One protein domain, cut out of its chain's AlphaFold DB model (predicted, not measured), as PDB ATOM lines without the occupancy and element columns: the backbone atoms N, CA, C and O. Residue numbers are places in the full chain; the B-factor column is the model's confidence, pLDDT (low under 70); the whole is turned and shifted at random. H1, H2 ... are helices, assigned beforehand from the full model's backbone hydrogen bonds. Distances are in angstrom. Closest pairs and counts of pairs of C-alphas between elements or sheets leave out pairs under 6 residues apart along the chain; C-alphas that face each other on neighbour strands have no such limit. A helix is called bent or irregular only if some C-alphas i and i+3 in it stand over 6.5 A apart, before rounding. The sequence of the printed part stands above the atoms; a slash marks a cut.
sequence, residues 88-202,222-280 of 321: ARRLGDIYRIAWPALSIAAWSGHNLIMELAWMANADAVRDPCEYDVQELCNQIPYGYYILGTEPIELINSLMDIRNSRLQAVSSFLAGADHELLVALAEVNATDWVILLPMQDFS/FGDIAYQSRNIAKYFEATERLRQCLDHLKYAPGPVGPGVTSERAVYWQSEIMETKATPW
ATOM      1  N   ALA A  88      16.171 -38.402  46.185       77.94
ATOM      2  CA  ALA A  88      16.148 -37.153  45.452       77.94
ATOM      3  C   ALA A  88      15.278 -37.217  44.198       77.94
ATOM      4  O   ALA A  88      14.411 -36.374  43.996       77.94
ATOM      5  N   ARG A  89      15.467 -38.264  43.389       83.31
ATOM      6  CA  ARG A  89      14.646 -38.508  42.198       83.31
ATOM      7  C   ARG A  89      13.173 -38.668  42.550       83.31
ATOM      8  O   ARG A  89      12.334 -38.023  41.936       83.31
ATOM      9  N   ARG A  90      12.870 -39.473  43.575       85.50
ATOM     10  CA  ARG A  90      11.492 -39.703  44.021       85.50
ATOM     11  C   ARG A  90      10.815 -38.409  44.474       85.50
ATOM     12  O   ARG A  90       9.673 -38.174  44.099       85.50
ATOM     13  N   LEU A  91      11.513 -37.574  45.245       84.81
ATOM     14  CA  LEU A  91      11.012 -36.259  45.654       84.81
ATOM     15  C   LEU A  91      10.798 -35.341  44.445       84.81
ATOM     16  O   LEU A  91       9.744 -34.725  44.336       84.81
ATOM     17  N   GLY A  92      11.747 -35.298  43.507       83.31
ATOM     18  CA  GLY A  92      11.607 -34.532  42.267       83.31
ATOM     19  C   GLY A  92      10.373 -34.934  41.453       83.31
ATOM     20  O   GLY A  92       9.637 -34.067  40.986       83.31
ATOM     21  N   ASP A  93      10.094 -36.235  41.338       86.00
ATOM     22  CA  ASP A  93       8.900 -36.738  40.649       86.00
ATOM     23  C   ASP A  93       7.601 -36.370  41.378       86.00
ATOM     24  O   ASP A  93       6.648 -35.928  40.731       86.00
ATOM     25  N   ILE A  94       7.571 -36.497  42.713       88.50
ATOM     26  CA  ILE A  94       6.432 -36.075  43.546       88.50
ATOM     27  C   ILE A  94       6.142 -34.595  43.311       88.50
ATOM     28  O   ILE A  94       5.009 -34.237  42.985       88.50
ATOM     29  N   TYR A  95       7.159 -33.738  43.422       88.31
ATOM     30  CA  TYR A  95       6.974 -32.305  43.241       88.31
ATOM     31  C   TYR A  95       6.570 -31.958  41.825       88.31
ATOM     32  O   TYR A  95       5.664 -31.158  41.665       88.31
ATOM     33  N   ARG A  96       7.142 -32.591  40.800       86.25
ATOM     34  CA  ARG A  96       6.742 -32.342  39.410       86.25
ATOM     35  C   ARG A  96       5.251 -32.603  39.176       86.25
ATOM     36  O   ARG A  96       4.623 -31.858  38.430       86.25
ATOM     37  N   ILE A  97       4.698 -33.646  39.794       88.56
ATOM     38  CA  ILE A  97       3.274 -33.997  39.677       88.56
ATOM     39  C   ILE A  97       2.411 -33.067  40.539       88.56
ATOM     40  O   ILE A  97       1.379 -32.583  40.079       88.56
ATOM     41  N   ALA A  98       2.834 -32.791  41.773       89.81
ATOM     42  CA  ALA A  98       2.075 -31.980  42.721       89.81
ATOM     43  C   ALA A  98       2.187 -30.464  42.477       89.81
ATOM     44  O   ALA A  98       1.360 -29.708  42.985       89.81
ATOM     45  N   TRP A  99       3.177 -30.007  41.698       92.00
ATOM     46  CA  TRP A  99       3.515 -28.590  41.529       92.00
ATOM     47  C   TRP A  99       2.332 -27.710  41.128       92.00
ATOM     48  O   TRP A  99       2.158 -26.661  41.750       92.00
ATOM     49  N   PRO A 100       1.492 -28.090  40.144       90.19
ATOM     50  CA  PRO A 100       0.365 -27.252  39.746       90.19
ATOM     51  C   PRO A 100      -0.641 -27.067  40.887       90.19
ATOM     52  O   PRO A 100      -1.076 -25.950  41.149       90.19
ATOM     53  N   ALA A 101      -0.963 -28.140  41.617       90.06
ATOM     54  CA  ALA A 101      -1.888 -28.083  42.748       90.06
ATOM     55  C   ALA A 101      -1.319 -27.259  43.914       90.06
ATOM     56  O   ALA A 101      -2.021 -26.424  44.481       90.06
ATOM     57  N   LEU A 102      -0.032 -27.442  44.227       92.38
ATOM     58  CA  LEU A 102       0.670 -26.658  45.247       92.38
ATOM     59  C   LEU A 102       0.752 -25.174  44.874       92.38
ATOM     60  O   LEU A 102       0.558 -24.320  45.731       92.38
ATOM     61  N   SER A 103       0.974 -24.864  43.594       91.12
ATOM     62  CA  SER A 103       0.988 -23.485  43.094       91.12
ATOM     63  C   SER A 103      -0.389 -22.839  43.235       91.12
ATOM     64  O   SER A 103      -0.489 -21.732  43.751       91.12
ATOM     65  N   ILE A 104      -1.466 -23.537  42.857       89.31
ATOM     66  CA  ILE A 104      -2.837 -23.038  43.050       89.31
ATOM     67  C   ILE A 104      -3.102 -22.749  44.534       89.31
ATOM     68  O   ILE A 104      -3.632 -21.690  44.864       89.31
ATOM     69  N   ALA A 105      -2.691 -23.647  45.432       90.50
ATOM     70  CA  ALA A 105      -2.828 -23.439  46.870       90.50
ATOM     71  C   ALA A 105      -2.025 -22.228  47.367       90.50
ATOM     72  O   ALA A 105      -2.577 -21.393  48.079       90.50
ATOM     73  N   ALA A 106      -0.771 -22.071  46.944       92.88
ATOM     74  CA  ALA A 106       0.074 -20.942  47.331       92.88
ATOM     75  C   ALA A 106      -0.449 -19.585  46.828       92.88
ATOM     76  O   ALA A 106      -0.332 -18.584  47.524       92.88
ATOM     77  N   TRP A 107      -1.062 -19.542  45.643       91.31
ATOM     78  CA  TRP A 107      -1.608 -18.309  45.059       91.31
ATOM     79  C   TRP A 107      -3.051 -18.006  45.475       91.31
ATOM     80  O   TRP A 107      -3.571 -16.933  45.178       91.31
ATOM     81  N   SER A 108      -3.720 -18.933  46.155       89.56
ATOM     82  CA  SER A 108      -5.141 -18.801  46.482       89.56
ATOM     83  C   SER A 108      -5.458 -17.605  47.391       89.56
ATOM     84  O   SER A 108      -6.454 -16.932  47.148       89.56
ATOM     85  N   GLY A 109      -4.616 -17.287  48.382       89.00
ATOM     86  CA  GLY A 109      -4.814 -16.111  49.239       89.00
ATOM     87  C   GLY A 109      -4.605 -14.799  48.490       89.00
ATOM     88  O   GLY A 109      -5.369 -13.858  48.670       89.00
ATOM     89  N   HIS A 110      -3.627 -14.758  47.585       90.00
ATOM     90  CA  HIS A 110      -3.396 -13.608  46.711       90.00
ATOM     91  C   HIS A 110      -4.590 -13.368  45.776       90.00
ATOM     92  O   HIS A 110      -5.090 -12.250  45.684       90.00
ATOM     93  N   ASN A 111      -5.096 -14.432  45.141       86.19
ATOM     94  CA  ASN A 111      -6.304 -14.362  44.319       86.19
ATOM     95  C   ASN A 111      -7.503 -13.882  45.142       86.19
ATOM     96  O   ASN A 111      -8.228 -13.011  44.685       86.19
ATOM     97  N   LEU A 112      -7.680 -14.391  46.363       85.50
ATOM     98  CA  LEU A 112      -8.761 -13.964  47.245       85.50
ATOM     99  C   LEU A 112      -8.702 -12.457  47.538       85.50
ATOM    100  O   LEU A 112      -9.712 -11.779  47.386       85.50
ATOM    101  N   ILE A 113      -7.532 -11.916  47.897       87.19
ATOM    102  CA  ILE A 113      -7.377 -10.470  48.123       87.19
ATOM    103  C   ILE A 113      -7.663  -9.676  46.847       87.19
ATOM    104  O   ILE A 113      -8.338  -8.655  46.918       87.19
ATOM    105  N   MET A 114      -7.195 -10.141  45.685       85.62
ATOM    106  CA  MET A 114      -7.467  -9.479  44.405       85.62
ATOM    107  C   MET A 114      -8.957  -9.417  44.085       85.62
ATOM    108  O   MET A 114      -9.445  -8.358  43.694       85.62
ATOM    109  N   GLU A 115      -9.675 -10.526  44.264       82.25
ATOM    110  CA  GLU A 115     -11.124 -10.567  44.050       82.25
ATOM    111  C   GLU A 115     -11.823  -9.616  45.027       82.25
ATOM    112  O   GLU A 115     -12.628  -8.793  44.601       82.25
ATOM    113  N   LEU A 116     -11.457  -9.641  46.316       80.75
ATOM    114  CA  LEU A 116     -12.007  -8.725  47.320       80.75
ATOM    115  C   LEU A 116     -11.714  -7.250  46.979       80.75
ATOM    116  O   LEU A 116     -12.589  -6.401  47.140       80.75
ATOM    117  N   ALA A 117     -10.510  -6.938  46.486       84.69
ATOM    118  CA  ALA A 117     -10.122  -5.588  46.078       84.69
ATOM    119  C   ALA A 117     -10.977  -5.094  44.914       84.69
ATOM    120  O   ALA A 117     -11.464  -3.966  44.928       84.69
ATOM    121  N   TRP A 118     -11.202  -5.969  43.935       81.31
ATOM    122  CA  TRP A 118     -12.111  -5.718  42.825       81.31
ATOM    123  C   TRP A 118     -13.541  -5.448  43.299       81.31
ATOM    124  O   TRP A 118     -14.207  -4.583  42.730       81.31
ATOM    125  N   MET A 119     -14.010  -6.144  44.342       76.44
ATOM    126  CA  MET A 119     -15.342  -5.900  44.915       76.44
ATOM    127  C   MET A 119     -15.425  -4.564  45.654       76.44
ATOM    128  O   MET A 119     -16.447  -3.886  45.575       76.44
ATOM    129  N   ALA A 120     -14.368  -4.197  46.380       79.38
ATOM    130  CA  ALA A 120     -14.298  -2.949  47.128       79.38
ATOM    131  C   ALA A 120     -14.215  -1.734  46.193       79.38
ATOM    132  O   ALA A 120     -14.946  -0.759  46.364       79.38
ATOM    133  N   ASN A 121     -13.328  -1.788  45.193       80.25
ATOM    134  CA  ASN A 121     -13.148  -0.725  44.214       80.25
ATOM    135  C   ASN A 121     -12.428  -1.237  42.951       80.25
ATOM    136  O   ASN A 121     -11.201  -1.353  42.922       80.25
ATOM    137  N   ALA A 122     -13.190  -1.477  41.881       74.38
ATOM    138  CA  ALA A 122     -12.684  -2.018  40.616       74.38
ATOM    139  C   ALA A 122     -11.578  -1.169  39.951       74.38
ATOM    140  O   ALA A 122     -10.767  -1.709  39.202       74.38
ATOM    141  N   ASP A 123     -11.510   0.135  40.243       75.38
ATOM    142  CA  ASP A 123     -10.528   1.048  39.643       75.38
ATOM    143  C   ASP A 123      -9.218   1.143  40.451       75.38
ATOM    144  O   ASP A 123      -8.246   1.754  40.000       75.38
ATOM    145  N   ALA A 124      -9.158   0.542  41.645       68.44
ATOM    146  CA  ALA A 124      -8.051   0.699  42.593       68.44
ATOM    147  C   ALA A 124      -7.173  -0.555  42.737       68.44
ATOM    148  O   ALA A 124      -6.646  -0.815  43.817       68.44
ATOM    149  N   VAL A 125      -6.987  -1.320  41.659       70.88
ATOM    150  CA  VAL A 125      -6.226  -2.577  41.692       70.88
ATOM    151  C   VAL A 125      -4.723  -2.320  41.879       70.88
ATOM    152  O   VAL A 125      -4.027  -1.888  40.963       70.88
ATOM    153  N   ARG A 126      -4.232  -2.602  43.083       81.56
ATOM    154  CA  ARG A 126      -2.829  -2.604  43.524       81.56
ATOM    155  C   ARG A 126      -2.330  -4.023  43.803       81.56
ATOM    156  O   ARG A 126      -3.095  -4.983  43.710       81.56
ATOM    157  N   ASP A 127      -1.050  -4.144  44.153       82.31
ATOM    158  CA  ASP A 127      -0.471  -5.403  44.632       82.31
ATOM    159  C   ASP A 127      -1.201  -5.865  45.913       82.31
ATOM    160  O   ASP A 127      -1.349  -5.073  46.847       82.31
ATOM    161  N   PRO A 128      -1.649  -7.132  46.003       78.75
ATOM    162  CA  PRO A 128      -2.252  -7.728  47.194       78.75
ATOM    163  C   PRO A 128      -1.519  -7.489  48.508       78.75
ATOM    164  O   PRO A 128      -2.163  -7.407  49.551       78.75
ATOM    165  N   CYS A 129      -0.193  -7.360  48.467       81.06
ATOM    166  CA  CYS A 129       0.610  -7.109  49.662       81.06
ATOM    167  C   CYS A 129       0.443  -5.682  50.217       81.06
ATOM    168  O   CYS A 129       0.835  -5.426  51.353       81.06
ATOM    169  N   GLU A 130      -0.101  -4.754  49.424       85.19
ATOM    170  CA  GLU A 130      -0.297  -3.350  49.801       85.19
ATOM    171  C   GLU A 130      -1.659  -3.080  50.449       85.19
ATOM    172  O   GLU A 130      -1.864  -1.993  50.992       85.19
ATOM    173  N   TYR A 131      -2.596  -4.030  50.399       83.38
ATOM    174  CA  TYR A 131      -3.910  -3.825  50.998       83.38
ATOM    175  C   TYR A 131      -3.916  -4.134  52.488       83.38
ATOM    176  O   TYR A 131      -3.473  -5.193  52.935       83.38
ATOM    177  N   ASP A 132      -4.553  -3.247  53.246       85.56
ATOM    178  CA  ASP A 132      -5.101  -3.612  54.541       85.56
ATOM    179  C   ASP A 132      -6.389  -4.417  54.309       85.56
ATOM    180  O   ASP A 132      -7.420  -3.880  53.900       85.56
ATOM    181  N   VAL A 133      -6.321  -5.728  54.558       80.38
ATOM    182  CA  VAL A 133      -7.452  -6.656  54.397       80.38
ATOM    183  C   VAL A 133      -8.676  -6.190  55.193       80.38
ATOM    184  O   VAL A 133      -9.804  -6.369  54.743       80.38
ATOM    185  N   GLN A 134      -8.478  -5.570  56.360       78.88
ATOM    186  CA  GLN A 134      -9.580  -5.070  57.174       78.88
ATOM    187  C   GLN A 134     -10.238  -3.845  56.543       78.88
ATOM    188  O   GLN A 134     -11.466  -3.776  56.489       78.88
ATOM    189  N   GLU A 135      -9.445  -2.899  56.045       82.25
ATOM    190  CA  GLU A 135      -9.964  -1.738  55.318       82.25
ATOM    191  C   GLU A 135     -10.745  -2.177  54.076       82.25
ATOM    192  O   GLU A 135     -11.857  -1.717  53.832       82.25
ATOM    193  N   LEU A 136     -10.187  -3.134  53.344       80.25
ATOM    194  CA  LEU A 136     -10.742  -3.646  52.108       80.25
ATOM    195  C   LEU A 136     -12.073  -4.374  52.334       80.25
ATOM    196  O   LEU A 136     -13.041  -4.088  51.638       80.25
ATOM    197  N   CYS A 137     -12.181  -5.218  53.365       75.12
ATOM    198  CA  CYS A 137     -13.458  -5.833  53.745       75.12
ATOM    199  C   CYS A 137     -14.524  -4.806  54.162       75.12
ATOM    200  O   CYS A 137     -15.704  -5.037  53.917       75.12
ATOM    201  N   ASN A 138     -14.136  -3.675  54.765       75.62
ATOM    202  CA  ASN A 138     -15.075  -2.611  55.143       75.62
ATOM    203  C   ASN A 138     -15.583  -1.797  53.940       75.62
ATOM    204  O   ASN A 138     -16.607  -1.125  54.051       75.62
ATOM    205  N   GLN A 139     -14.860  -1.816  52.817       78.62
ATOM    206  CA  GLN A 139     -15.210  -1.073  51.606       78.62
ATOM    207  C   GLN A 139     -16.159  -1.841  50.677       78.62
ATOM    208  O   GLN A 139     -16.762  -1.223  49.804       78.62
ATOM    209  N   ILE A 140     -16.314  -3.158  50.852       70.62
ATOM    210  CA  ILE A 140     -17.185  -3.978  50.001       70.62
ATOM    211  C   ILE A 140     -18.652  -3.601  50.271       70.62
ATOM    212  O   ILE A 140     -19.135  -3.789  51.392       70.62
ATOM    213  N   PRO A 141     -19.383  -3.069  49.274       63.53
ATOM    214  CA  PRO A 141     -20.767  -2.670  49.471       63.53
ATOM    215  C   PRO A 141     -21.664  -3.886  49.744       63.53
ATOM    216  O   PRO A 141     -21.552  -4.935  49.109       63.53
ATOM    217  N   TYR A 142     -22.591  -3.738  50.692       59.28
ATOM    218  CA  TYR A 142     -23.586  -4.763  51.005       59.28
ATOM    219  C   TYR A 142     -24.491  -5.054  49.799       59.28
ATOM    220  O   TYR A 142     -24.909  -4.134  49.097       59.28
ATOM    221  N   GLY A 143     -24.829  -6.331  49.585       53.88
ATOM    222  CA  GLY A 143     -25.708  -6.755  48.486       53.88
ATOM    223  C   GLY A 143     -25.082  -6.617  47.095       53.88
ATOM    224  O   GLY A 143     -25.799  -6.582  46.096       53.88
ATOM    225  N   TYR A 144     -23.754  -6.498  47.013       52.28
ATOM    226  CA  TYR A 144     -23.045  -6.427  45.745       52.28
ATOM    227  C   TYR A 144     -22.907  -7.821  45.131       52.28
ATOM    228  O   TYR A 144     -22.180  -8.672  45.638       52.28
ATOM    229  N   TYR A 145     -23.613  -8.042  44.025       52.59
ATOM    230  CA  TYR A 145     -23.504  -9.248  43.213       52.59
ATOM    231  C   TYR A 145     -22.490  -9.003  42.100       52.59
ATOM    232  O   TYR A 145     -22.697  -8.145  41.239       52.59
ATOM    233  N   ILE A 146     -21.417  -9.787  42.067       53.66
ATOM    234  CA  ILE A 146     -20.508  -9.803  40.919       53.66
ATOM    235  C   ILE A 146     -20.976 -10.924  40.014       53.66
ATOM    236  O   ILE A 146     -21.062 -12.066  40.443       53.66
ATOM    237  N   LEU A 147     -21.333 -10.604  38.767       51.97
ATOM    238  CA  LEU A 147     -21.819 -11.597  37.794       51.97
ATOM    239  C   LEU A 147     -23.046 -12.406  38.274       51.97
ATOM    240  O   LEU A 147     -23.284 -13.511  37.795       51.97
ATOM    241  N   GLY A 148     -23.839 -11.861  39.203       57.91
ATOM    242  CA  GLY A 148     -24.993 -12.556  39.785       57.91
ATOM    243  C   GLY A 148     -24.646 -13.587  40.864       57.91
ATOM    244  O   GLY A 148     -25.534 -14.322  41.273       57.91
ATOM    245  N   THR A 149     -23.390 -13.644  41.319       60.12
ATOM    246  CA  THR A 149     -22.923 -14.513  42.414       60.12
ATOM    247  C   THR A 149     -22.605 -13.667  43.641       60.12
ATOM    248  O   THR A 149     -22.069 -12.558  43.524       60.12
ATOM    249  N   GLU A 150     -22.944 -14.173  44.825       66.19
ATOM    250  CA  GLU A 150     -22.582 -13.496  46.071       66.19
ATOM    251  C   GLU A 150     -21.078 -13.655  46.350       66.19
ATOM    252  O   GLU A 150     -20.495 -14.695  46.024       66.19
ATOM    253  N   PRO A 151     -20.421 -12.670  46.993       66.19
ATOM    254  CA  PRO A 151     -19.007 -12.762  47.361       66.19
ATOM    255  C   PRO A 151     -18.661 -14.061  48.099       66.19
ATOM    256  O   PRO A 151     -17.625 -14.669  47.849       66.19
ATOM    257  N   ILE A 152     -19.567 -14.523  48.961       69.31
ATOM    258  CA  ILE A 152     -19.437 -15.764  49.732       69.31
ATOM    259  C   ILE A 152     -19.397 -16.993  48.815       69.31
ATOM    260  O   ILE A 152     -18.548 -17.868  48.988       69.31
ATOM    261  N   GLU A 153     -20.274 -17.057  47.813       71.06
ATOM    262  CA  GLU A 153     -20.318 -18.162  46.851       71.06
ATOM    263  C   GLU A 153     -19.046 -18.215  46.000       71.06
ATOM    264  O   GLU A 153     -18.512 -19.298  45.750       71.06
ATOM    265  N   LEU A 154     -18.511 -17.051  45.611       73.25
ATOM    266  CA  LEU A 154     -17.232 -16.973  44.905       73.25
ATOM    267  C   LEU A 154     -16.086 -17.505  45.773       73.25
ATOM    268  O   LEU A 154     -15.286 -18.312  45.300       73.25
ATOM    269  N   ILE A 155     -16.012 -17.087  47.041       75.94
ATOM    270  CA  ILE A 155     -14.977 -17.554  47.975       75.94
ATOM    271  C   ILE A 155     -15.069 -19.071  48.145       75.94
ATOM    272  O   ILE A 155     -14.057 -19.755  47.996       75.94
ATOM    273  N   ASN A 156     -16.270 -19.607  48.378       76.62
ATOM    274  CA  ASN A 156     -16.491 -21.048  48.511       76.62
ATOM    275  C   ASN A 156     -16.049 -21.805  47.250       76.62
ATOM    276  O   ASN A 156     -15.288 -22.764  47.347       76.62
ATOM    277  N   SER A 157     -16.421 -21.315  46.064       80.75
ATOM    278  CA  SER A 157     -16.001 -21.893  44.783       80.75
ATOM    279  C   SER A 157     -14.473 -21.915  44.624       80.75
ATOM    280  O   SER A 157     -13.893 -22.928  44.227       80.75
ATOM    281  N   LEU A 158     -13.781 -20.831  44.997       79.88
ATOM    282  CA  LEU A 158     -12.317 -20.774  44.962       79.88
ATOM    283  C   LEU A 158     -11.675 -21.776  45.935       79.88
ATOM    284  O   LEU A 158     -10.689 -22.432  45.575       79.88
ATOM    285  N   MET A 159     -12.231 -21.922  47.142       82.50
ATOM    286  CA  MET A 159     -11.753 -22.895  48.128       82.50
ATOM    287  C   MET A 159     -12.000 -24.338  47.666       82.50
ATOM    288  O   MET A 159     -11.103 -25.175  47.781       82.50
ATOM    289  N   ASP A 160     -13.146 -24.626  47.049       84.38
ATOM    290  CA  ASP A 160     -13.480 -25.943  46.493       84.38
ATOM    291  C   ASP A 160     -12.572 -26.325  45.319       84.38
ATOM    292  O   ASP A 160     -12.071 -27.455  45.232       84.38
ATOM    293  N   ILE A 161     -12.273 -25.371  44.430       83.50
ATOM    294  CA  ILE A 161     -11.299 -25.572  43.353       83.50
ATOM    295  C   ILE A 161      -9.925 -25.893  43.949       83.50
ATOM    296  O   ILE A 161      -9.275 -26.843  43.515       83.50
ATOM    297  N   ARG A 162      -9.470 -25.159  44.969       89.00
ATOM    298  CA  ARG A 162      -8.195 -25.461  45.637       89.00
ATOM    299  C   ARG A 162      -8.218 -26.852  46.285       89.00
ATOM    300  O   ARG A 162      -7.292 -27.638  46.072       89.00
ATOM    301  N   ASN A 163      -9.265 -27.169  47.043       87.31
ATOM    302  CA  ASN A 163      -9.407 -28.430  47.774       87.31
ATOM    303  C   ASN A 163      -9.449 -29.634  46.839       87.31
ATOM    304  O   ASN A 163      -8.706 -30.591  47.053       87.31
ATOM    305  N   SER A 164     -10.217 -29.566  45.753       86.81
ATOM    306  CA  SER A 164     -10.263 -30.630  44.744       86.81
ATOM    307  C   SER A 164      -8.895 -30.873  44.091       86.81
ATOM    308  O   SER A 164      -8.487 -32.022  43.896       86.81
ATOM    309  N   ARG A 165      -8.127 -29.808  43.812       87.12
ATOM    310  CA  ARG A 165      -6.770 -29.917  43.247       87.12
ATOM    311  C   ARG A 165      -5.779 -30.525  44.235       87.12
ATOM    312  O   ARG A 165      -4.991 -31.379  43.835       87.12
ATOM    313  N   LEU A 166      -5.826 -30.129  45.507       88.56
ATOM    314  CA  LEU A 166      -4.982 -30.714  46.554       88.56
ATOM    315  C   LEU A 166      -5.355 -32.171  46.843       88.56
ATOM    316  O   LEU A 166      -4.473 -33.015  46.998       88.56
ATOM    317  N   GLN A 167      -6.648 -32.495  46.848       90.44
ATOM    318  CA  GLN A 167      -7.136 -33.856  47.043       90.44
ATOM    319  C   GLN A 167      -6.611 -34.797  45.954       90.44
ATOM    320  O   GLN A 167      -6.151 -35.896  46.275       90.44
ATOM    321  N   ALA A 168      -6.584 -34.342  44.697       89.00
ATOM    322  CA  ALA A 168      -6.058 -35.109  43.566       89.00
ATOM    323  C   ALA A 168      -4.571 -35.486  43.710       89.00
ATOM    324  O   ALA A 168      -4.136 -36.481  43.129       89.00
ATOM    325  N   VAL A 169      -3.792 -34.724  44.488       90.44
ATOM    326  CA  VAL A 169      -2.354 -34.972  44.703       90.44
ATOM    327  C   VAL A 169      -2.013 -35.452  46.120       90.44
ATOM    328  O   VAL A 169      -0.850 -35.723  46.414       90.44
ATOM    329  N   SER A 170      -3.012 -35.600  46.994       90.31
ATOM    330  CA  SER A 170      -2.843 -35.902  48.425       90.31
ATOM    331  C   SER A 170      -2.027 -37.168  48.703       90.31
ATOM    332  O   SER A 170      -1.165 -37.173  49.581       90.31
ATOM    333  N   SER A 171      -2.228 -38.224  47.911       90.25
ATOM    334  CA  SER A 171      -1.492 -39.487  48.035       90.25
ATOM    335  C   SER A 171       0.008 -39.339  47.752       90.25
ATOM    336  O   SER A 171       0.820 -40.028  48.370       90.25
ATOM    337  N   PHE A 172       0.395 -38.417  46.866       89.25
ATOM    338  CA  PHE A 172       1.797 -38.127  46.560       89.25
ATOM    339  C   PHE A 172       2.450 -37.261  47.640       89.25
ATOM    340  O   PHE A 172       3.629 -37.445  47.950       89.25
ATOM    341  N   LEU A 173       1.677 -36.356  48.249       89.00
ATOM    342  CA  LEU A 173       2.165 -35.445  49.286       89.00
ATOM    343  C   LEU A 173       2.614 -36.172  50.559       89.00
ATOM    344  O   LEU A 173       3.484 -35.665  51.254       89.00
ATOM    345  N   ALA A 174       2.133 -37.390  50.827       88.88
ATOM    346  CA  ALA A 174       2.601 -38.195  51.961       88.88
ATOM    347  C   ALA A 174       4.128 -38.432  51.970       88.88
ATOM    348  O   ALA A 174       4.707 -38.687  53.024       88.88
ATOM    349  N   GLY A 175       4.783 -38.359  50.803       85.12
ATOM    350  CA  GLY A 175       6.236 -38.477  50.665       85.12
ATOM    351  C   GLY A 175       6.990 -37.150  50.544       85.12
ATOM    352  O   GLY A 175       8.191 -37.196  50.288       85.12
ATOM    353  N   ALA A 176       6.314 -36.003  50.659       88.31
ATOM    354  CA  ALA A 176       6.918 -34.679  50.526       88.31
ATOM    355  C   ALA A 176       7.735 -34.274  51.765       88.31
ATOM    356  O   ALA A 176       7.680 -34.913  52.820       88.31
ATOM    357  N   ASP A 177       8.506 -33.193  51.636       87.62
ATOM    358  CA  ASP A 177       9.305 -32.667  52.738       87.62
ATOM    359  C   ASP A 177       8.416 -32.121  53.861       87.62
ATOM    360  O   ASP A 177       7.360 -31.526  53.637       87.62
ATOM    361  N   HIS A 178       8.878 -32.306  55.099       88.06
ATOM    362  CA  HIS A 178       8.119 -31.941  56.294       88.06
ATOM    363  C   HIS A 178       7.754 -30.451  56.335       88.06
ATOM    364  O   HIS A 178       6.638 -30.116  56.713       88.06
ATOM    365  N   GLU A 179       8.661 -29.567  55.913       88.44
ATOM    366  CA  GLU A 179       8.417 -28.118  55.890       88.44
ATOM    367  C   GLU A 179       7.245 -27.749  54.974       88.44
ATOM    368  O   GLU A 179       6.390 -26.955  55.364       88.44
ATOM    369  N   LEU A 180       7.151 -28.388  53.803       91.19
ATOM    370  CA  LEU A 180       6.026 -28.183  52.896       91.19
ATOM    371  C   LEU A 180       4.721 -28.692  53.511       91.19
ATOM    372  O   LEU A 180       3.692 -28.029  53.410       91.19
ATOM    373  N   LEU A 181       4.755 -29.862  54.152       92.19
ATOM    374  CA  LEU A 181       3.580 -30.435  54.808       92.19
ATOM    375  C   LEU A 181       3.069 -29.554  55.950       92.19
ATOM    376  O   LEU A 181       1.859 -29.414  56.105       92.19
ATOM    377  N   VAL A 182       3.971 -28.936  56.715       92.56
ATOM    378  CA  VAL A 182       3.614 -27.968  57.759       92.56
ATOM    379  C   VAL A 182       2.989 -26.721  57.141       92.56
ATOM    380  O   VAL A 182       1.901 -26.335  57.560       92.56
ATOM    381  N   ALA A 183       3.607 -26.136  56.111       91.75
ATOM    382  CA  ALA A 183       3.055 -24.959  55.437       91.75
ATOM    383  C   ALA A 183       1.667 -25.236  54.830       91.75
ATOM    384  O   ALA A 183       0.751 -24.426  54.949       91.75
ATOM    385  N   LEU A 184       1.472 -26.413  54.230       92.19
ATOM    386  CA  LEU A 184       0.177 -26.826  53.696       92.19
ATOM    387  C   LEU A 184      -0.861 -27.059  54.804       92.19
ATOM    388  O   LEU A 184      -2.031 -26.719  54.640       92.19
ATOM    389  N   ALA A 185      -0.444 -27.620  55.941       89.88
ATOM    390  CA  ALA A 185      -1.310 -27.789  57.100       89.88
ATOM    391  C   ALA A 185      -1.739 -26.441  57.698       89.88
ATOM    392  O   ALA A 185      -2.891 -26.320  58.103       89.88
ATOM    393  N   GLU A 186      -0.863 -25.428  57.710       90.88
ATOM    394  CA  GLU A 186      -1.218 -24.059  58.115       90.88
ATOM    395  C   GLU A 186      -2.304 -23.474  57.204       90.88
ATOM    396  O   GLU A 186      -3.321 -22.998  57.710       90.88
ATOM    397  N   VAL A 187      -2.143 -23.592  55.879       90.25
ATOM    398  CA  VAL A 187      -3.158 -23.151  54.902       90.25
ATOM    399  C   VAL A 187      -4.490 -23.858  55.145       90.25
ATOM    400  O   VAL A 187      -5.523 -23.200  55.284       90.25
ATOM    401  N   ASN A 188      -4.469 -25.187  55.275       88.31
ATOM    402  CA  ASN A 188      -5.676 -25.965  55.537       88.31
ATOM    403  C   ASN A 188      -6.318 -25.579  56.874       88.31
ATOM    404  O   ASN A 188      -7.529 -25.440  56.934       88.31
ATOM    405  N   ALA A 189      -5.548 -25.352  57.940       84.06
ATOM    406  CA  ALA A 189      -6.096 -24.942  59.233       84.06
ATOM    407  C   ALA A 189      -6.803 -23.580  59.156       84.06
ATOM    408  O   ALA A 189      -7.830 -23.387  59.800       84.06
ATOM    409  N   THR A 190      -6.277 -22.647  58.357       82.38
ATOM    410  CA  THR A 190      -6.912 -21.340  58.136       82.38
ATOM    411  C   THR A 190      -8.139 -21.399  57.226       82.38
ATOM    412  O   THR A 190      -9.036 -20.575  57.383       82.38
ATOM    413  N   ASP A 191      -8.223 -22.389  56.337       69.75
ATOM    414  CA  ASP A 191      -9.362 -22.592  55.434       69.75
ATOM    415  C   ASP A 191     -10.676 -22.840  56.185       69.75
ATOM    416  O   ASP A 191     -11.680 -22.164  55.962       69.75
ATOM    417  N   TRP A 192     -10.642 -23.751  57.162       58.75
ATOM    418  CA  TRP A 192     -11.798 -24.055  58.009       58.75
ATOM    419  C   TRP A 192     -12.325 -22.811  58.726       58.75
ATOM    420  O   TRP A 192     -13.529 -22.658  58.909       58.75
ATOM    421  N   VAL A 193     -11.427 -21.899  59.103       58.84
ATOM    422  CA  VAL A 193     -11.758 -20.685  59.856       58.84
ATOM    423  C   VAL A 193     -12.438 -19.625  58.973       58.84
ATOM    424  O   VAL A 193     -13.204 -18.819  59.495       58.84
ATOM    425  N   ILE A 194     -12.209 -19.643  57.655       57.53
ATOM    426  CA  ILE A 194     -12.929 -18.794  56.689       57.53
ATOM    427  C   ILE A 194     -14.324 -19.365  56.389       57.53
ATOM    428  O   ILE A 194     -15.290 -18.611  56.307       57.53
ATOM    429  N   LEU A 195     -14.446 -20.691  56.264       54.50
ATOM    430  CA  LEU A 195     -15.690 -21.353  55.849       54.50
ATOM    431  C   LEU A 195     -16.749 -21.445  56.968       54.50
ATOM    432  O   LEU A 195     -17.934 -21.245  56.709       54.50
ATOM    433  N   LEU A 196     -16.334 -21.706  58.214       49.22
ATOM    434  CA  LEU A 196     -17.220 -21.862  59.382       49.22
ATOM    435  C   LEU A 196     -18.178 -20.676  59.626       49.22
ATOM    436  O   LEU A 196     -19.379 -20.903  59.743       49.22
ATOM    437  N   PRO A 197     -17.712 -19.416  59.676       48.50
ATOM    438  CA  PRO A 197     -18.595 -18.279  59.923       48.50
ATOM    439  C   PRO A 197     -19.492 -17.912  58.733       48.50
ATOM    440  O   PRO A 197     -20.383 -17.098  58.919       48.50
ATOM    441  N   MET A 198     -19.293 -18.465  57.527       45.19
ATOM    442  CA  MET A 198     -20.151 -18.162  56.366       45.19
ATOM    443  C   MET A 198     -21.401 -19.050  56.280       45.19
ATOM    444  O   MET A 198     -22.400 -18.626  55.705       45.19
ATOM    445  N   GLN A 199     -21.390 -20.246  56.881       42.34
ATOM    446  CA  GLN A 199     -22.564 -21.129  56.905       42.34
ATOM    447  C   GLN A 199     -23.670 -20.612  57.837       42.34
ATOM    448  O   GLN A 199     -24.839 -20.650  57.455       42.34
ATOM    449  N   ASP A 200     -23.317 -20.036  58.989       39.53
ATOM    450  CA  ASP A 200     -24.291 -19.523  59.968       39.53
ATOM    451  C   ASP A 200     -25.053 -18.268  59.493       39.53
ATOM    452  O   ASP A 200     -26.111 -17.950  60.035       39.53
ATOM    453  N   PHE A 201     -24.604 -17.593  58.425       44.59
ATOM    454  CA  PHE A 201     -25.394 -16.527  57.786       44.59
ATOM    455  C   PHE A 201     -26.563 -17.054  56.944       44.59
ATOM    456  O   PHE A 201     -27.465 -16.284  56.622       44.59
ATOM    457  N   SER A 202     -26.581 -18.350  56.614       42.16
ATOM    458  CA  SER A 202     -27.617 -18.961  55.768       42.16
ATOM    459  C   SER A 202     -28.674 -19.778  56.523       42.16
ATOM    460  O   SER A 202     -29.630 -20.240  55.904       42.16
ATOM    461  N   PHE A 222     -20.485  -4.986  62.574       45.41
ATOM    462  CA  PHE A 222     -19.074  -4.586  62.496       45.41
ATOM    463  C   PHE A 222     -18.126  -5.640  63.117       45.41
ATOM    464  O   PHE A 222     -16.982  -5.789  62.690       45.41
ATOM    465  N   GLY A 223     -18.617  -6.407  64.101       49.47
ATOM    466  CA  GLY A 223     -17.895  -7.533  64.698       49.47
ATOM    467  C   GLY A 223     -17.644  -8.686  63.724       49.47
ATOM    468  O   GLY A 223     -16.551  -9.251  63.731       49.47
ATOM    469  N   ASP A 224     -18.601  -8.978  62.843       61.47
ATOM    470  CA  ASP A 224     -18.506 -10.063  61.862       61.47
ATOM    471  C   ASP A 224     -17.485  -9.726  60.769       61.47
ATOM    472  O   ASP A 224     -16.648 -10.557  60.416       61.47
ATOM    473  N   ILE A 225     -17.464  -8.473  60.302       59.31
ATOM    474  CA  ILE A 225     -16.495  -7.999  59.299       59.31
ATOM    475  C   ILE A 225     -15.071  -7.973  59.873       59.31
ATOM    476  O   ILE A 225     -14.121  -8.428  59.230       59.31
ATOM    477  N   ALA A 226     -14.896  -7.494  61.108       58.75
ATOM    478  CA  ALA A 226     -13.597  -7.498  61.782       58.75
ATOM    479  C   ALA A 226     -13.077  -8.923  62.062       58.75
ATOM    480  O   ALA A 226     -11.869  -9.175  62.029       58.75
ATOM    481  N   TYR A 227     -13.977  -9.873  62.329       66.94
ATOM    482  CA  TYR A 227     -13.622 -11.278  62.508       66.94
ATOM    483  C   TYR A 227     -13.218 -11.935  61.180       66.94
ATOM    484  O   TYR A 227     -12.161 -12.564  61.102       66.94
ATOM    485  N   GLN A 228     -14.007 -11.727  60.122       73.12
ATOM    486  CA  GLN A 228     -13.746 -12.281  58.792       73.12
ATOM    487  C   GLN A 228     -12.465 -11.724  58.169       73.12
ATOM    488  O   GLN A 228     -11.622 -12.492  57.711       73.12
ATOM    489  N   SER A 229     -12.252 -10.408  58.233       77.00
ATOM    490  CA  SER A 229     -11.020  -9.779  57.735       77.00
ATOM    491  C   SER A 229      -9.765 -10.334  58.412       77.00
ATOM    492  O   SER A 229      -8.771 -10.619  57.743       77.00
ATOM    493  N   ARG A 230      -9.811 -10.587  59.727       81.94
ATOM    494  CA  ARG A 230      -8.701 -11.226  60.452       81.94
ATOM    495  C   ARG A 230      -8.427 -12.647  59.954       81.94
ATOM    496  O   ARG A 230      -7.267 -13.055  59.903       81.94
ATOM    497  N   ASN A 231      -9.462 -13.410  59.617       83.75
ATOM    498  CA  ASN A 231      -9.311 -14.780  59.123       83.75
ATOM    499  C   ASN A 231      -8.766 -14.803  57.691       83.75
ATOM    500  O   ASN A 231      -7.849 -15.571  57.411       83.75
ATOM    501  N   ILE A 232      -9.243 -13.898  56.833       84.31
ATOM    502  CA  ILE A 232      -8.723 -13.695  55.475       84.31
ATOM    503  C   ILE A 232      -7.248 -13.273  55.521       84.31
ATOM    504  O   ILE A 232      -6.431 -13.826  54.788       84.31
ATOM    505  N   ALA A 233      -6.870 -12.368  56.429       87.00
ATOM    506  CA  ALA A 233      -5.476 -11.955  56.602       87.00
ATOM    507  C   ALA A 233      -4.570 -13.119  57.046       87.00
ATOM    508  O   ALA A 233      -3.493 -13.316  56.486       87.00
ATOM    509  N   LYS A 234      -5.019 -13.934  58.012       89.25
ATOM    510  CA  LYS A 234      -4.290 -15.144  58.439       89.25
ATOM    511  C   LYS A 234      -4.136 -16.155  57.307       89.25
ATOM    512  O   LYS A 234      -3.085 -16.775  57.179       89.25
ATOM    513  N   TYR A 235      -5.181 -16.328  56.506       90.00
ATOM    514  CA  TYR A 235      -5.150 -17.207  55.349       90.00
ATOM    515  C   TYR A 235      -4.157 -16.719  54.296       90.00
ATOM    516  O   TYR A 235      -3.336 -17.501  53.822       90.00
ATOM    517  N   PHE A 236      -4.165 -15.419  53.990       90.69
ATOM    518  CA  PHE A 236      -3.177 -14.815  53.103       90.69
ATOM    519  C   PHE A 236      -1.751 -15.068  53.600       90.69
ATOM    520  O   PHE A 236      -0.932 -15.593  52.845       90.69
ATOM    521  N   GLU A 237      -1.475 -14.813  54.883       90.94
ATOM    522  CA  GLU A 237      -0.165 -15.076  55.485       90.94
ATOM    523  C   GLU A 237       0.249 -16.554  55.357       90.94
ATOM    524  O   GLU A 237       1.384 -16.849  54.982       90.94
ATOM    525  N   ALA A 238      -0.668 -17.493  55.610       92.69
ATOM    526  CA  ALA A 238      -0.398 -18.923  55.465       92.69
ATOM    527  C   ALA A 238      -0.076 -19.303  54.008       92.69
ATOM    528  O   ALA A 238       0.888 -20.029  53.748       92.69
ATOM    529  N   THR A 239      -0.839 -18.782  53.042       93.56
ATOM    530  CA  THR A 239      -0.586 -19.036  51.614       93.56
ATOM    531  C   THR A 239       0.723 -18.410  51.135       93.56
ATOM    532  O   THR A 239       1.440 -19.018  50.342       93.56
ATOM    533  N   GLU A 240       1.101 -17.258  51.688       92.56
ATOM    534  CA  GLU A 240       2.360 -16.580  51.390       92.56
ATOM    535  C   GLU A 240       3.565 -17.343  51.960       92.56
ATOM    536  O   GLU A 240       4.576 -17.514  51.277       92.56
ATOM    537  N   ARG A 241       3.450 -17.911  53.167       92.25
ATOM    538  CA  ARG A 241       4.463 -18.837  53.706       92.25
ATOM    539  C   ARG A 241       4.610 -20.085  52.843       92.25
ATOM    540  O   ARG A 241       5.733 -20.517  52.580       92.25
ATOM    541  N   LEU A 242       3.497 -20.651  52.368       94.12
ATOM    542  CA  LEU A 242       3.527 -21.769  51.425       94.12
ATOM    543  C   LEU A 242       4.227 -21.365  50.119       94.12
ATOM    544  O   LEU A 242       5.074 -22.112  49.633       94.12
ATOM    545  N   ARG A 243       3.947 -20.171  49.585       93.06
ATOM    546  CA  ARG A 243       4.619 -19.628  48.396       93.06
ATOM    547  C   ARG A 243       6.125 -19.498  48.604       93.06
ATOM    548  O   ARG A 243       6.890 -19.998  47.787       93.06
ATOM    549  N   GLN A 244       6.553 -18.916  49.722       91.06
ATOM    550  CA  GLN A 244       7.970 -18.789  50.078       91.06
ATOM    551  C   GLN A 244       8.651 -20.155  50.232       91.06
ATOM    552  O   GLN A 244       9.790 -20.327  49.798       91.06
ATOM    553  N   CYS A 245       7.955 -21.143  50.802       90.94
ATOM    554  CA  CYS A 245       8.442 -22.519  50.889       90.94
ATOM    555  C   CYS A 245       8.639 -23.132  49.493       90.94
ATOM    556  O   CYS A 245       9.695 -23.702  49.215       90.94
ATOM    557  N   LEU A 246       7.670 -22.965  48.587       90.00
ATOM    558  CA  LEU A 246       7.782 -23.431  47.203       90.00
ATOM    559  C   LEU A 246       8.901 -22.715  46.442       90.00
ATOM    560  O   LEU A 246       9.678 -23.371  45.751       90.00
ATOM    561  N   ASP A 247       9.040 -21.399  46.596       87.44
ATOM    562  CA  ASP A 247      10.133 -20.638  45.987       87.44
ATOM    563  C   ASP A 247      11.486 -21.132  46.510       87.44
ATOM    564  O   ASP A 247      12.398 -21.408  45.727       87.44
ATOM    565  N   HIS A 248      11.614 -21.360  47.817       84.56
ATOM    566  CA  HIS A 248      12.821 -21.954  48.380       84.56
ATOM    567  C   HIS A 248      13.105 -23.341  47.781       84.56
ATOM    568  O   HIS A 248      14.229 -23.595  47.363       84.56
ATOM    569  N   LEU A 249      12.103 -24.217  47.648       82.44
ATOM    570  CA  LEU A 249      12.263 -25.536  47.017       82.44
ATOM    571  C   LEU A 249      12.650 -25.450  45.531       82.44
ATOM    572  O   LEU A 249      13.403 -26.295  45.043       82.44
ATOM    573  N   LYS A 250      12.167 -24.428  44.820       77.88
ATOM    574  CA  LYS A 250      12.475 -24.172  43.409       77.88
ATOM    575  C   LYS A 250      13.930 -23.743  43.203       77.88
ATOM    576  O   LYS A 250      14.555 -24.162  42.229       77.88
ATOM    577  N   TYR A 251      14.458 -22.900  44.092       68.50
ATOM    578  CA  TYR A 251      15.788 -22.296  43.947       68.50
ATOM    579  C   TYR A 251      16.884 -22.976  44.782       68.50
ATOM    580  O   TYR A 251      18.069 -22.796  44.490       68.50
ATOM    581  N   ALA A 252      16.536 -23.763  45.803       62.44
ATOM    582  CA  ALA A 252      17.515 -24.419  46.658       62.44
ATOM    583  C   ALA A 252      18.292 -25.513  45.898       62.44
ATOM    584  O   ALA A 252      17.704 -26.306  45.155       62.44
ATOM    585  N   PRO A 253      19.619 -25.624  46.112       50.44
ATOM    586  CA  PRO A 253      20.407 -26.749  45.627       50.44
ATOM    587  C   PRO A 253      20.017 -28.004  46.418       50.44
ATOM    588  O   PRO A 253      20.602 -28.329  47.449       50.44
ATOM    589  N   GLY A 254      18.990 -28.691  45.939       54.16
ATOM    590  CA  GLY A 254      18.421 -29.876  46.560       54.16
ATOM    591  C   GLY A 254      18.007 -30.919  45.523       54.16
ATOM    592  O   GLY A 254      18.266 -30.752  44.332       54.16
ATOM    593  N   PRO A 255      17.335 -31.997  45.953       47.78
ATOM    594  CA  PRO A 255      16.853 -33.054  45.061       47.78
ATOM    595  C   PRO A 255      15.915 -32.567  43.944       47.78
ATOM    596  O   PRO A 255      15.788 -33.219  42.911       47.78
ATOM    597  N   VAL A 256      15.288 -31.413  44.170       47.28
ATOM    598  CA  VAL A 256      14.351 -30.717  43.278       47.28
ATOM    599  C   VAL A 256      15.010 -29.540  42.546       47.28
ATOM    600  O   VAL A 256      14.383 -28.950  41.669       47.28
ATOM    601  N   GLY A 257      16.254 -29.192  42.913       43.16
ATOM    602  CA  GLY A 257      16.942 -27.967  42.495       43.16
ATOM    603  C   GLY A 257      16.914 -27.765  40.981       43.16
ATOM    604  O   GLY A 257      16.778 -28.749  40.262       43.16
ATOM    605  N   PRO A 258      17.137 -26.528  40.503       42.81
ATOM    606  CA  PRO A 258      16.433 -25.732  39.463       42.81
ATOM    607  C   PRO A 258      15.789 -26.440  38.239       42.81
ATOM    608  O   PRO A 258      15.667 -25.866  37.161       42.81
ATOM    609  N   GLY A 259      15.351 -27.687  38.385       40.34
ATOM    610  CA  GLY A 259      14.990 -28.626  37.328       40.34
ATOM    611  C   GLY A 259      13.488 -28.814  37.157       40.34
ATOM    612  O   GLY A 259      13.068 -29.487  36.218       40.34
ATOM    613  N   VAL A 260      12.663 -28.159  37.982       46.06
ATOM    614  CA  VAL A 260      11.337 -27.727  37.525       46.06
ATOM    615  C   VAL A 260      11.596 -26.521  36.629       46.06
ATOM    616  O   VAL A 260      11.495 -25.374  37.063       46.06
ATOM    617  N   THR A 261      12.069 -26.787  35.409       41.19
ATOM    618  CA  THR A 261      12.401 -25.743  34.446       41.19
ATOM    619  C   THR A 261      11.210 -24.802  34.336       41.19
ATOM    620  O   THR A 261      10.072 -25.202  34.063       41.19
ATOM    621  N   SER A 262      11.483 -23.532  34.616       43.47
ATOM    622  CA  SER A 262      10.521 -22.435  34.611       43.47
ATOM    623  C   SER A 262       9.706 -22.368  33.322       43.47
ATOM    624  O   SER A 262       8.604 -21.847  33.355       43.47
ATOM    625  N   GLU A 263      10.183 -22.946  32.220       41.66
ATOM    626  CA  GLU A 263       9.470 -22.995  30.942       41.66
ATOM    627  C   GLU A 263       8.084 -23.647  31.034       41.66
ATOM    628  O   GLU A 263       7.162 -23.150  30.399       41.66
ATOM    629  N   ARG A 264       7.871 -24.688  31.860       39.31
ATOM    630  CA  ARG A 264       6.522 -25.274  32.028       39.31
ATOM    631  C   ARG A 264       5.673 -24.555  33.071       39.31
ATOM    632  O   ARG A 264       4.472 -24.438  32.878       39.31
ATOM    633  N   ALA A 265       6.265 -24.066  34.160       41.88
ATOM    634  CA  ALA A 265       5.517 -23.337  35.188       41.88
ATOM    635  C   ALA A 265       5.046 -21.958  34.687       41.88
ATOM    636  O   ALA A 265       3.918 -21.564  34.970       41.88
ATOM    637  N   VAL A 266       5.875 -21.275  33.888       44.31
ATOM    638  CA  VAL A 266       5.518 -20.026  33.200       44.31
ATOM    639  C   VAL A 266       4.431 -20.281  32.160       44.31
ATOM    640  O   VAL A 266       3.526 -19.469  32.076       44.31
ATOM    641  N   TYR A 267       4.446 -21.425  31.460       44.91
ATOM    642  CA  TYR A 267       3.389 -21.784  30.506       44.91
ATOM    643  C   TYR A 267       2.011 -21.927  31.172       44.91
ATOM    644  O   TYR A 267       1.024 -21.436  30.648       44.91
ATOM    645  N   TRP A 268       1.928 -22.530  32.364       44.66
ATOM    646  CA  TRP A 268       0.654 -22.634  33.095       44.66
ATOM    647  C   TRP A 268       0.200 -21.300  33.696       44.66
ATOM    648  O   TRP A 268      -0.994 -21.016  33.728       44.66
ATOM    649  N   GLN A 269       1.133 -20.465  34.164       46.06
ATOM    650  CA  GLN A 269       0.811 -19.120  34.642       46.06
ATOM    651  C   GLN A 269       0.364 -18.212  33.492       46.06
ATOM    652  O   GLN A 269      -0.608 -17.483  33.662       46.06
ATOM    653  N   SER A 270       1.008 -18.295  32.323       45.41
ATOM    654  CA  SER A 270       0.588 -17.582  31.118       45.41
ATOM    655  C   SER A 270      -0.711 -18.139  30.564       45.41
ATOM    656  O   SER A 270      -1.518 -17.348  30.133       45.41
ATOM    657  N   GLU A 271      -0.987 -19.440  30.644       43.66
ATOM    658  CA  GLU A 271      -2.258 -20.019  30.184       43.66
ATOM    659  C   GLU A 271      -3.426 -19.640  31.114       43.66
ATOM    660  O   GLU A 271      -4.504 -19.302  30.631       43.66
ATOM    661  N   ILE A 272      -3.217 -19.584  32.437       48.44
ATOM    662  CA  ILE A 272      -4.205 -19.068  33.409       48.44
ATOM    663  C   ILE A 272      -4.376 -17.546  33.273       48.44
ATOM    664  O   ILE A 272      -5.492 -17.036  33.373       48.44
ATOM    665  N   MET A 273      -3.291 -16.804  33.034       40.75
ATOM    666  CA  MET A 273      -3.359 -15.360  32.806       40.75
ATOM    667  C   MET A 273      -3.908 -15.015  31.420       40.75
ATOM    668  O   MET A 273      -4.633 -14.044  31.332       40.75
ATOM    669  N   GLU A 274      -3.661 -15.791  30.362       44.81
ATOM    670  CA  GLU A 274      -4.203 -15.592  29.006       44.81
ATOM    671  C   GLU A 274      -5.672 -15.999  28.932       44.81
ATOM    672  O   GLU A 274      -6.462 -15.271  28.338       44.81
ATOM    673  N   THR A 275      -6.084 -17.072  29.616       43.66
ATOM    674  CA  THR A 275      -7.517 -17.390  29.767       43.66
ATOM    675  C   THR A 275      -8.270 -16.335  30.585       43.66
ATOM    676  O   THR A 275      -9.468 -16.145  30.358       43.66
ATOM    677  N   LYS A 276      -7.588 -15.586  31.467       43.56
ATOM    678  CA  LYS A 276      -8.133 -14.394  32.148       43.56
ATOM    679  C   LYS A 276      -7.918 -13.068  31.387       43.56
ATOM    680  O   LYS A 276      -8.667 -12.124  31.624       43.56
ATOM    681  N   ALA A 277      -6.933 -12.980  30.488       37.09
ATOM    682  CA  ALA A 277      -6.575 -11.774  29.728       37.09
ATOM    683  C   ALA A 277      -7.256 -11.691  28.358       37.09
ATOM    684  O   ALA A 277      -7.324 -10.602  27.790       37.09
ATOM    685  N   THR A 278      -7.876 -12.766  27.860       38.84
ATOM    686  CA  THR A 278      -9.151 -12.569  27.164       38.84
ATOM    687  C   THR A 278     -10.107 -11.985  28.188       38.84
ATOM    688  O   THR A 278     -10.456 -12.689  29.137       38.84
ATOM    689  N   PRO A 279     -10.564 -10.729  28.040       40.06
ATOM    690  CA  PRO A 279     -11.616 -10.245  28.900       40.06
ATOM    691  C   PRO A 279     -12.799 -11.161  28.605       40.06
ATOM    692  O   PRO A 279     -13.382 -11.077  27.520       40.06
ATOM    693  N   TRP A 280     -13.174 -12.012  29.560       40.09
ATOM    694  CA  TRP A 280     -14.465 -12.706  29.551       40.09
ATOM    695  C   TRP A 280     -15.616 -11.698  29.317       40.09
ATOM    696  O   TRP A 280     -16.666 -12.021  28.768       40.09
TER     697      TRP A 280
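What this domain is: This is residues 88 to 202 and 222 to 280 of the 321 residues of an uncharacterized protein of Mycobacterium sp. BK086 (UniProt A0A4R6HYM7). An up-and-down bundle of four makes the long body: H1b, the longer arm of the bent helix H1, with H3, H4 and H5, each running against the one before. Short H2 packs on H1b and H5 at one end, and H6 lies loosely outside the bundle, with residues 270 to 280 standing free. The printed part has 174 residues with six named helices, H1 to H6, and no named strand: all helix. It is compact, radius of gyration of the C-alphas 17.1 A, spanning 52 by 34 by 27 A.

Where its parts are: H1, residues 88 to 120, is one helix by its hydrogen bonds but bent: C-alphas 97 and 100 are 7.3 A apart. Its arms are H1a, residues 88 to 97, from C-alpha 88 at (16.148, -37.153, 45.452), and H1b, residues 100 to 120, 29.3 A long. H2 is residues 133 to 139, H3 151 to 173 (31.1 A), H4 178 to 199 (32.5 A), H5 222 to 251 (43.3 A), and H6 262 to 277, ending at C-alpha 277 (-6.575, -11.774, 29.728).

How they stand to each other: H1b touches residues 232 to 246 of H5, closest C-alphas Gly 109 and Phe 236, 4.4 A, opposite ways. H1b touches H3 at a shallow tilt of 9 degrees, closest C-alphas Ala 101 and Arg 165, 5.2 A. H4 touches H5, closest C-alphas Val 187 and Ala 238, 5.1 A. H3 and H4 form a helical hairpin. H2 touches H5, closest C-alphas Gln 134 and Ser 229, 5.0 A. H6 and H1b are close but not clearly touching, C-alphas Pro 100 and Ala 265 7.9 A apart. Every O i to N i+4 pair is within hydrogen-bond range in H1a, H2, H5 and H6, but 15 of 17 in H1b, 16 of 19 in H3 and 13 of 18 in H4.

The domain as a whole: The farthest C-alphas, Arg 89 and Phe 222, are 52.0 A apart. Residues 203 to 221 are not printed, with 18.0 A across the cut. The links H1 to H2 and H2 to H3 are long. Confidence is under 70 in 61 residues, among them 251 to 280.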